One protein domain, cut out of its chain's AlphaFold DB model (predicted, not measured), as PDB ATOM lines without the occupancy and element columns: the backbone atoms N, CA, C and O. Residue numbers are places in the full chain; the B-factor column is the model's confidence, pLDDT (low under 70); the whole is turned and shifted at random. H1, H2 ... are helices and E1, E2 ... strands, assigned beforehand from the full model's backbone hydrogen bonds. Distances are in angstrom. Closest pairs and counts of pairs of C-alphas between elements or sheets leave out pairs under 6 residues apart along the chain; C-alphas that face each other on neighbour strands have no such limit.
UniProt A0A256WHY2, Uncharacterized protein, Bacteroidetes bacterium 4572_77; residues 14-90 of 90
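What this domain is: This is residues 14 to 90 of the 90 residues of an uncharacterized protein of Bacteroidetes bacterium 4572_77 (UniProt A0A256WHY2). With little regular structure, this is a loose rod of loops, with the small hairpin E2-E3 and the lone strand E1 toward one end and the short helix H1 toward the other. Long stretches without named elements run along it, tied by short antiparallel pairings, residues 46 to 47 with 84 to 85 and 39 to 40 with 88 to 89. The 77 printed residues hold E1, H1, E2, E3 in that order, 13 residues in a mixed class; the radius of gyration of the C-alphas is 16.5 A, the spans 50 by 22 by 21 A.

Where its parts are: Find C-alpha 18 at (-2.961, -65.687, 125.872), where E1, residues 18 to 20, begins. H1 is residues 29 to 32, E2 54 to 56, and E3 63 to 65, ending at (0.699, -59.206, 116.047).

How they stand to each other: E2 and E3 form an antiparallel hairpin at 139 degrees; look for N 55 and O 64, 2.9 A apart. E1 pairs with no named strand and is apart from both. H1 is too short for any O i to N i+4 pair.

The domain as a whole: The C-alphas of Asn 35 and Lys 73, the two farthest apart, are 51.1 A apart. The printed part has no cut; the H1 to E2 link is long. No printed residue is under 70 in pLDDT.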
ATOM      1  N   LYS A  14      -0.147 -60.424 122.487       93.06
ATOM      2  CA  LYS A  14      -0.271 -61.881 122.660       93.06
ATOM      3  C   LYS A  14       1.019 -62.474 123.201       93.06
ATOM      4  O   LYS A  14       2.058 -62.392 122.545       93.06
ATOM      5  N   TYR A  15       0.944 -63.155 124.337       91.00
ATOM      6  CA  TYR A  15       2.041 -63.952 124.869       91.00
ATOM      7  C   TYR A  15       1.628 -65.421 124.951       91.00
ATOM      8  O   TYR A  15       0.723 -65.801 125.688       91.00
ATOM      9  N   LYS A  16       2.325 -66.271 124.191       89.94
ATOM     10  CA  LYS A  16       1.957 -67.679 123.999       89.94
ATOM     11  C   LYS A  16       0.530 -67.801 123.445       89.94
ATOM     12  O   LYS A  16       0.273 -67.295 122.359       89.94
ATOM     13  N   GLN A  17      -0.367 -68.472 124.161       90.50
ATOM     14  CA  GLN A  17      -1.767 -68.661 123.769       90.50
ATOM     15  C   GLN A  17      -2.665 -67.518 124.261       90.50
ATOM     16  O   GLN A  17      -3.790 -67.392 123.793       90.50
ATOM     17  N   GLU A  18      -2.155 -66.664 125.151       90.38
ATOM     18  CA  GLU A  18      -2.961 -65.687 125.872       90.38
ATOM     19  C   GLU A  18      -2.853 -64.301 125.255       90.38
ATOM     20  O   GLU A  18      -1.759 -63.781 125.003       90.38
ATOM     21  N   TRP A  19      -4.011 -63.687 125.061       92.81
ATOM     22  CA  TRP A  19      -4.119 -62.279 124.728       92.81
ATOM     23  C   TRP A  19      -4.261 -61.447 126.003       92.81
ATOM     24  O   TRP A  19      -5.044 -61.775 126.890       92.81
ATOM     25  N   GLY A  20      -3.510 -60.354 126.085       91.62
ATOM     26  CA  GLY A  20      -3.520 -59.424 127.207       91.62
ATOM     27  C   GLY A  20      -3.722 -57.984 126.751       91.62
ATOM     28  O   GLY A  20      -3.319 -57.600 125.653       91.62
ATOM     29  N   THR A  21      -4.324 -57.183 127.623       91.00
ATOM     30  CA  THR A  21      -4.605 -55.762 127.380       91.00
ATOM     31  C   THR A  21      -3.825 -54.916 128.374       91.00
ATOM     32  O   THR A  21      -4.354 -54.453 129.384       91.00
ATOM     33  N   LEU A  22      -2.523 -54.791 128.121       89.44
ATOM     34  CA  LEU A  22      -1.615 -54.014 128.969       89.44
ATOM     35  C   LEU A  22      -1.700 -52.513 128.658       89.44
ATOM     36  O   LEU A  22      -1.508 -51.688 129.550       89.44
ATOM     37  N   ASP A  23      -2.032 -52.172 127.414       92.00
ATOM     38  CA  ASP A  23      -2.133 -50.803 126.918       92.00
ATOM     39  C   ASP A  23      -3.443 -50.147 127.376       92.00
ATOM     40  O   ASP A  23      -4.524 -50.729 127.262       92.00
ATOM     41  N   GLN A  24      -3.360 -48.925 127.912       91.75
ATOM     42  CA  GLN A  24      -4.493 -48.252 128.553       91.75
ATOM     43  C   GLN A  24      -4.505 -46.746 128.289       91.75
ATOM     44  O   GLN A  24      -3.461 -46.098 128.236       91.75
ATOM     45  N   PHE A  25      -5.709 -46.170 128.248       91.88
ATOM     46  CA  PHE A  25      -5.913 -44.728 128.373       91.88
ATOM     47  C   PHE A  25      -6.404 -44.371 129.778       91.88
ATOM     48  O   PHE A  25      -7.417 -44.890 130.261       91.88
ATOM     49  N   ILE A  26      -5.711 -43.428 130.413       90.75
ATOM     50  CA  ILE A  26      -6.134 -42.812 131.672       90.75
ATOM     51  C   ILE A  26      -6.661 -41.420 131.345       90.75
ATOM     52  O   ILE A  26      -5.986 -40.616 130.712       90.75
ATOM     53  N   LEU A  27      -7.898 -41.156 131.753       87.56
ATOM     54  CA  LEU A  27      -8.661 -40.003 131.300       87.56
ATOM     55  C   LEU A  27      -9.237 -39.255 132.496       87.56
ATOM     56  O   LEU A  27      -9.634 -39.865 133.493       87.56
ATOM     57  N   SER A  28      -9.328 -37.932 132.370       90.25
ATOM     58  CA  SER A  28     -10.036 -37.113 133.351       90.25
ATOM     59  C   SER A  28     -11.520 -37.467 133.363       90.25
ATOM     60  O   SER A  28     -12.149 -37.588 132.309       90.25
ATOM     61  N   LYS A  29     -12.107 -37.555 134.564       88.50
ATOM     62  CA  LYS A  29     -13.545 -37.799 134.755       88.50
ATOM     63  C   LYS A  29     -14.410 -36.785 134.004       88.50
ATOM     64  O   LYS A  29     -15.508 -37.133 133.589       88.50
ATOM     65  N   TYR A  30     -13.914 -35.561 133.808       89.81
ATOM     66  CA  TYR A  30     -14.639 -34.511 133.097       89.81
ATOM     67  C   TYR A  30     -15.062 -34.943 131.683       89.81
ATOM     68  O   TYR A  30     -16.204 -34.713 131.313       89.81
ATOM     69  N   LEU A  31     -14.215 -35.682 130.952       87.81
ATOM     70  CA  LEU A  31     -14.498 -36.159 129.585       87.81
ATOM     71  C   LEU A  31     -15.655 -37.170 129.497       87.81
ATOM     72  O   LEU A  31     -16.121 -37.484 128.403       87.81
ATOM     73  N   LEU A  32     -16.107 -37.686 130.642       85.38
ATOM     74  CA  LEU A  32     -17.208 -38.642 130.755       85.38
ATOM     75  C   LEU A  32     -18.518 -37.978 131.199       85.38
ATOM     76  O   LEU A  32     -19.543 -38.652 131.300       85.38
ATOM     77  N   LEU A  33     -18.499 -36.676 131.513       88.06
ATOM     78  CA  LEU A  33     -19.675 -35.971 132.010       88.06
ATOM     79  C   LEU A  33     -20.604 -35.539 130.860       88.06
ATOM     80  O   LEU A  33     -20.129 -35.079 129.816       88.06
ATOM     81  N   PRO A  34     -21.939 -35.586 131.050       84.25
ATOM     82  CA  PRO A  34     -22.904 -35.174 130.027       84.25
ATOM     83  C   PRO A  34     -22.776 -33.717 129.564       84.25
ATOM     84  O   PRO A  34     -23.204 -33.397 128.459       84.25
ATOM     85  N   ASN A  35     -22.196 -32.837 130.380       88.31
ATOM     86  CA  ASN A  35     -22.004 -31.414 130.092       88.31
ATOM     87  C   ASN A  35     -20.576 -31.063 129.632       88.31
ATOM     88  O   ASN A  35     -20.254 -29.883 129.517       88.31
ATOM     89  N   SER A  36     -19.718 -32.059 129.395       90.94
ATOM     90  CA  SER A  36     -18.386 -31.817 128.842       90.94
ATOM     91  C   SER A  36     -18.480 -31.289 127.414       90.94
ATOM     92  O   SER A  36     -19.267 -31.799 126.617       90.94
ATOM     93  N   SER A  37     -17.642 -30.304 127.089       90.81
ATOM     94  CA  SER A  37     -17.487 -29.769 125.730       90.81
ATOM     95  C   SER A  37     -16.734 -30.710 124.788       90.81
ATOM     96  O   SER A  37     -16.708 -30.475 123.587       90.81
ATOM     97  N   ILE A  38     -16.082 -31.740 125.330       91.38
ATOM     98  CA  ILE A  38     -15.437 -32.816 124.579       91.38
ATOM     99  C   ILE A  38     -15.842 -34.127 125.234       91.38
ATOM    100  O   ILE A  38     -15.649 -34.314 126.439       91.38
ATOM    101  N   LYS A  39     -16.393 -35.041 124.446       89.44
ATOM    102  CA  LYS A  39     -16.896 -36.327 124.920       89.44
ATOM    103  C   LYS A  39     -16.273 -37.468 124.153       89.44
ATOM    104  O   LYS A  39     -15.970 -37.357 122.967       89.44
ATOM    105  N   ILE A  40     -16.139 -38.591 124.841       90.19
ATOM    106  CA  ILE A  40     -15.678 -39.835 124.237       90.19
ATOM    107  C   ILE A  40     -16.875 -40.527 123.604       90.19
ATOM    108  O   ILE A  40     -17.915 -40.715 124.241       90.19
ATOM    109  N   ALA A  41     -16.743 -40.896 122.333       87.06
ATOM    110  CA  ALA A  41     -17.784 -41.616 121.625       87.06
ATOM    111  C   ALA A  41     -18.115 -42.913 122.373       87.06
ATOM    112  O   ALA A  41     -17.244 -43.725 122.682       87.06
ATOM    113  N   GLN A  42     -19.397 -43.081 122.707       84.94
ATOM    114  CA  GLN A  42     -19.936 -44.276 123.365       84.94
ATOM    115  C   GLN A  42     -19.290 -44.632 124.719       84.94
ATOM    116  O   GLN A  42     -19.564 -45.717 125.232       84.94
ATOM    117  N   ASN A  43     -18.463 -43.751 125.304       85.69
ATOM    118  CA  ASN A  43     -17.615 -44.050 126.462       85.69
ATOM    119  C   ASN A  43     -16.886 -45.398 126.308       85.69
ATOM    120  O   ASN A  43     -16.941 -46.231 127.213       85.69
ATOM    121  N   LYS A  44     -16.260 -45.639 125.148       86.44
ATOM    122  CA  LYS A  44     -15.531 -46.877 124.831       86.44
ATOM    123  C   LYS A  44     -14.174 -46.572 124.207       86.44
ATOM    124  O   LYS A  44     -13.984 -45.530 123.590       86.44
ATOM    125  N   ALA A  45     -13.243 -47.500 124.389       90.38
ATOM    126  CA  ALA A  45     -11.991 -47.556 123.648       90.38
ATOM    127  C   ALA A  45     -11.947 -48.842 122.814       90.38
ATOM    128  O   ALA A  45     -12.702 -49.791 123.054       90.38
ATOM    129  N   HIS A  46     -11.055 -48.879 121.838       90.75
ATOM    130  CA  HIS A  46     -10.948 -49.945 120.854       90.75
ATOM    131  C   HIS A  46      -9.490 -50.369 120.691       90.75
ATOM    132  O   HIS A  46      -8.583 -49.553 120.837       90.75
ATOM    133  N   ILE A  47      -9.282 -51.644 120.372       93.19
ATOM    134  CA  ILE A  47      -8.003 -52.165 119.883       93.19
ATOM    135  C   ILE A  47      -8.095 -52.197 118.357       93.19
ATOM    136  O   ILE A  47      -9.048 -52.739 117.798       93.19
ATOM    137  N   PHE A  48      -7.124 -51.595 117.680       93.31
ATOM    138  CA  PHE A  48      -7.058 -51.572 116.227       93.31
ATOM    139  C   PHE A  48      -6.345 -52.826 115.710       93.31
ATOM    140  O   PHE A  48      -5.131 -52.966 115.841       93.31
ATOM    141  N   SER A  49      -7.110 -53.738 115.110       92.44
ATOM    142  CA  SER A  49      -6.633 -55.028 114.598       92.44
ATOM    143  C   SER A  49      -6.888 -55.144 113.094       92.44
ATOM    144  O   SER A  49      -7.769 -55.884 112.665       92.44
ATOM    145  N   ALA A  50      -6.142 -54.387 112.292       93.31
ATOM    146  CA  ALA A  50      -6.184 -54.514 110.837       93.31
ATOM    147  C   ALA A  50      -5.367 -55.722 110.351       93.31
ATOM    148  O   ALA A  50      -4.352 -56.060 110.958       93.31
ATOM    149  N   ASP A  51      -5.757 -56.317 109.220       94.12
ATOM    150  CA  ASP A  51      -5.134 -57.541 108.685       94.12
ATOM    151  C   ASP A  51      -3.616 -57.419 108.501       94.12
ATOM    152  O   ASP A  51      -2.876 -58.349 108.802       94.12
ATOM    153  N   PHE A  52      -3.119 -56.247 108.089       95.62
ATOM    154  CA  PHE A  52      -1.680 -56.019 107.903       95.62
ATOM    155  C   PHE A  52      -0.881 -55.965 109.219       95.62
ATOM    156  O   PHE A  52       0.342 -56.084 109.199       95.62
ATOM    157  N   LEU A  53      -1.548 -55.783 110.363       95.88
ATOM    158  CA  LEU A  53      -0.934 -55.792 111.694       95.88
ATOM    159  C   LEU A  53      -0.915 -57.188 112.322       95.88
ATOM    160  O   LEU A  53      -0.385 -57.353 113.420       95.88
ATOM    161  N   ILE A  54      -1.489 -58.190 111.657       94.94
ATOM    162  CA  ILE A  54      -1.713 -59.525 112.199       94.94
ATOM    163  C   ILE A  54      -1.039 -60.566 111.302       94.94
ATOM    164  O   ILE A  54      -0.965 -60.432 110.086       94.94
ATOM    165  N   THR A  55      -0.528 -61.633 111.906       95.44
ATOM    166  CA  THR A  55       0.025 -62.788 111.194       95.44
ATOM    167  C   THR A  55      -0.405 -64.089 111.869       95.44
ATOM    168  O   THR A  55      -0.764 -64.096 113.052       95.44
ATOM    169  N   THR A  56      -0.379 -65.201 111.136       95.31
ATOM    170  CA  THR A  56      -0.705 -66.526 111.679       95.31
ATOM    171  C   THR A  56       0.295 -66.915 112.767       95.31
ATOM    172  O   THR A  56       1.507 -66.720 112.648       95.31
ATOM    173  N   ASP A  57      -0.208 -67.481 113.861       93.88
ATOM    174  CA  ASP A  57       0.626 -67.994 114.937       93.88
ATOM    175  C   ASP A  57       0.784 -69.511 114.841       93.88
ATOM    176  O   ASP A  57       0.076 -70.275 115.491       93.88
ATOM    177  N   GLU A  58       1.759 -69.952 114.049       91.94
ATOM    178  CA  GLU A  58       2.019 -71.379 113.805       91.94
ATOM    179  C   GLU A  58       2.331 -72.179 115.082       91.94
ATOM    180  O   GLU A  58       2.089 -73.380 115.134       91.94
ATOM    181  N   LYS A  59       2.851 -71.527 116.132       92.69
ATOM    182  CA  LYS A  59       3.278 -72.201 117.368       92.69
ATOM    183  C   LYS A  59       2.146 -72.397 118.376       92.69
ATOM    184  O   LYS A  59       2.130 -73.399 119.086       92.69
ATOM    185  N   TYR A  60       1.255 -71.417 118.494       90.81
ATOM    186  CA  TYR A  60       0.209 -71.385 119.524       90.81
ATOM    187  C   TYR A  60      -1.209 -71.328 118.944       90.81
ATOM    188  O   TYR A  60      -2.150 -71.090 119.696       90.81
ATOM    189  N   LEU A  61      -1.347 -71.584 117.639       87.88
ATOM    190  CA  LEU A  61      -2.586 -71.531 116.864       87.88
ATOM    191  C   LEU A  61      -3.240 -70.132 116.852       87.88
ATOM    192  O   LEU A  61      -2.960 -69.244 117.669       87.88
ATOM    193  N   GLY A  62      -4.111 -69.911 115.868       90.88
ATOM    194  CA  GLY A  62      -4.765 -68.623 115.643       90.88
ATOM    195  C   GLY A  62      -3.809 -67.576 115.076       90.88
ATOM    196  O   GLY A  62      -3.019 -67.857 114.175       90.88
ATOM    197  N   THR A  63      -3.888 -66.355 115.596       93.56
ATOM    198  CA  THR A  63      -3.136 -65.201 115.088       93.56
ATOM    199  C   THR A  63      -2.332 -64.515 116.189       93.56
ATOM    200  O   THR A  63      -2.517 -64.799 117.373       93.56
ATOM    201  N   LYS A  64      -1.405 -63.637 115.802       94.69
ATOM    202  CA  LYS A  64      -0.604 -62.774 116.684       94.69
ATOM    203  C   LYS A  64      -0.256 -61.460 115.971       94.69
ATOM    204  O   LYS A  64      -0.333 -61.426 114.742       94.69
ATOM    205  N   PRO A  65       0.185 -60.411 116.689       95.69
ATOM    206  CA  PRO A  65       0.699 -59.206 116.047       95.69
ATOM    207  C   PRO A  65       1.868 -59.531 115.113       95.69
ATOM    208  O   PRO A  65       2.728 -60.359 115.442       95.69
ATOM    209  N   TYR A  66       1.906 -58.884 113.952       97.06
ATOM    210  CA  TYR A  66       3.020 -58.986 113.022       97.06
ATOM    211  C   TYR A  66       4.196 -58.166 113.563       97.06
ATOM    212  O   TYR A  66       4.324 -56.968 113.314       97.06
ATOM    213  N   ARG A  67       5.025 -58.830 114.374       96.12
ATOM    214  CA  ARG A  67       6.117 -58.220 115.144       96.12
ATOM    215  C   ARG A  67       7.257 -57.759 114.255       96.12
ATOM    216  O   ARG A  67       7.558 -58.400 113.259       96.12
ATOM    217  N   THR A  68       7.983 -56.733 114.679       97.62
ATOM    218  CA  THR A  68       9.234 -56.322 114.023       97.62
ATOM    219  C   THR A  68      10.339 -57.371 114.197       97.62
ATOM    220  O   THR A  68      11.073 -57.667 113.252       97.62
ATOM    221  N   PHE A  69      10.421 -57.985 115.385       95.94
ATOM    222  CA  PHE A  69      11.430 -58.986 115.739       95.94
ATOM    223  C   PHE A  69      10.824 -60.229 116.406       95.94
ATOM    224  O   PHE A  69       9.821 -60.160 117.120       95.94
ATOM    225  N   ILE A  70      11.491 -61.370 116.219       91.75
ATOM    226  CA  ILE A  70      11.327 -62.583 117.028       91.75
ATOM    227  C   ILE A  70      12.701 -62.945 117.600       91.75
ATOM    228  O   ILE A  70      13.592 -63.386 116.872       91.75
ATOM    229  N   GLY A  71      12.882 -62.746 118.909       91.31
ATOM    230  CA  GLY A  71      14.208 -62.821 119.528       91.31
ATOM    231  C   GLY A  71      15.156 -61.816 118.867       91.31
ATOM    232  O   GLY A  71      14.806 -60.652 118.712       91.31
ATOM    233  N   PHE A  72      16.319 -62.280 118.414       95.19
ATOM    234  CA  PHE A  72      17.302 -61.447 117.708       95.19
ATOM    235  C   PHE A  72      17.086 -61.367 116.185       95.19
ATOM    236  O   PHE A  72      17.899 -60.775 115.481       95.19
ATOM    237  N   LYS A  73      16.016 -61.968 115.647       96.44
ATOM    238  CA  LYS A  73      15.741 -62.001 114.205       96.44
ATOM    239  C   LYS A  73      14.727 -60.928 113.815       96.44
ATOM    240  O   LYS A  73      13.593 -60.963 114.289       96.44
ATOM    241  N   TYR A  74      15.110 -60.029 112.909       96.69
ATOM    242  CA  TYR A  74      14.182 -59.114 112.235       96.69
ATOM    243  C   TYR A  74      13.301 -59.888 111.250       96.69
ATOM    244  O   TYR A  74      13.811 -60.701 110.476       96.69
ATOM    245  N   ILE A  75      11.990 -59.653 111.280       96.06
ATOM    246  CA  ILE A  75      11.025 -60.345 110.410       96.06
ATOM    247  C   ILE A  75      10.154 -59.396 109.576       96.06
ATOM    248  O   ILE A  75       9.304 -59.874 108.837       96.06
ATOM    249  N   GLY A  76      10.363 -58.077 109.666       97.25
ATOM    250  CA  GLY A  76       9.701 -57.111 108.780       97.25
ATOM    251  C   GLY A  76       8.305 -56.646 109.198       97.25
ATOM    252  O   GLY A  76       7.673 -55.920 108.437       97.25
ATOM    253  N   GLY A  77       7.813 -57.043 110.374       97.31
ATOM    254  CA  GLY A  77       6.536 -56.555 110.896       97.31
ATOM    255  C   GLY A  77       6.616 -55.181 111.567       97.31
ATOM    256  O   GLY A  77       7.663 -54.530 111.611       97.31
ATOM    257  N   PHE A  78       5.488 -54.750 112.123       96.88
ATOM    258  CA  PHE A  78       5.263 -53.387 112.602       96.88
ATOM    259  C   PHE A  78       5.486 -53.222 114.106       96.88
ATOM    260  O   PHE A  78       6.150 -52.279 114.521       96.88
ATOM    261  N   SER A  79       4.907 -54.111 114.918       96.12
ATOM    262  CA  SER A  79       4.895 -53.997 116.381       96.12
ATOM    263  C   SER A  79       4.469 -55.324 117.008       96.12
ATOM    264  O   SER A  79       3.740 -56.109 116.400       96.12
ATOM    265  N   ASP A  80       4.918 -55.605 118.227       94.56
ATOM    266  CA  ASP A  80       4.421 -56.715 119.044       94.56
ATOM    267  C   ASP A  80       3.197 -56.348 119.901       94.56
ATOM    268  O   ASP A  80       2.651 -57.216 120.588       94.56
ATOM    269  N   HIS A  81       2.742 -55.097 119.798       95.88
ATOM    270  CA  HIS A  81       1.501 -54.569 120.360       95.88
ATOM    271  C   HIS A  81       0.606 -53.971 119.264       95.88
ATOM    272  O   HIS A  81       1.086 -53.283 118.358       95.88
ATOM    273  N   LEU A  82      -0.702 -54.196 119.369       95.69
ATOM    274  CA  LEU A  82      -1.728 -53.548 118.562       95.69
ATOM    275  C   LEU A  82      -2.070 -52.168 119.139       95.69
ATOM    276  O   LEU A  82      -2.161 -52.028 120.363       95.69
ATOM    277  N   PRO A  83      -2.312 -51.155 118.289       95.50
ATOM    278  CA  PRO A  83      -2.711 -49.835 118.754       95.50
ATOM    279  C   PRO A  83      -4.052 -49.858 119.488       95.50
ATOM    280  O   PRO A  83      -4.950 -50.629 119.150       95.50
ATOM    281  N   ILE A  84      -4.214 -48.938 120.434       94.50
ATOM    282  CA  ILE A  84      -5.502 -48.631 121.055       94.50
ATOM    283  C   ILE A  84      -5.947 -47.223 120.667       94.50
ATOM    284  O   ILE A  84      -5.118 -46.329 120.512       94.50
ATOM    285  N   PHE A  85      -7.252 -47.010 120.518       93.81
ATOM    286  CA  PHE A  85      -7.814 -45.701 120.178       93.81
ATOM    287  C   PHE A  85      -9.212 -45.498 120.772       93.81
ATOM    288  O   PHE A  85      -9.869 -46.444 121.205       93.81
ATOM    289  N   PHE A  86      -9.669 -44.251 120.801       93.06
ATOM    290  CA  PHE A  86     -11.059 -43.881 121.049       93.06
ATOM    291  C   PHE A  86     -11.383 -42.621 120.251       93.06
ATOM    292  O   PHE A  86     -10.507 -41.788 120.022       93.06
ATOM    293  N   ASP A  87     -12.644 -42.468 119.863       93.00
ATOM    294  CA  ASP A  87     -13.098 -41.291 119.131       93.00
ATOM    295  C   ASP A  87     -13.601 -40.211 120.090       93.00
ATOM    296  O   ASP A  87     -14.204 -40.499 121.131       93.00
ATOM    297  N   ILE A  88     -13.384 -38.950 119.721       92.31
ATOM    298  CA  ILE A  88     -13.902 -37.786 120.442       92.31
ATOM    299  C   ILE A  88     -14.890 -37.011 119.576       92.31
ATOM    300  O   ILE A  88     -14.731 -36.914 118.362       92.31
ATOM    301  N   HIS A  89     -15.898 -36.424 120.211       88.94
ATOM    302  CA  HIS A  89     -16.818 -35.481 119.586       88.94
ATOM    303  C   HIS A  89     -17.008 -34.257 120.480       88.94
ATOM    304  O   HIS A  89     -16.780 -34.314 121.694       88.94
ATOM    305  N   LYS A  90     -17.388 -33.148 119.849       81.38
ATOM    306  CA  LYS A  90     -17.702 -31.880 120.504       81.38
ATOM    307  C   LYS A  90     -19.202 -31.776 120.758       81.38
ATOM    308  O   LYS A  90     -19.959 -32.221 119.869       81.38
TER     309      LYS A  90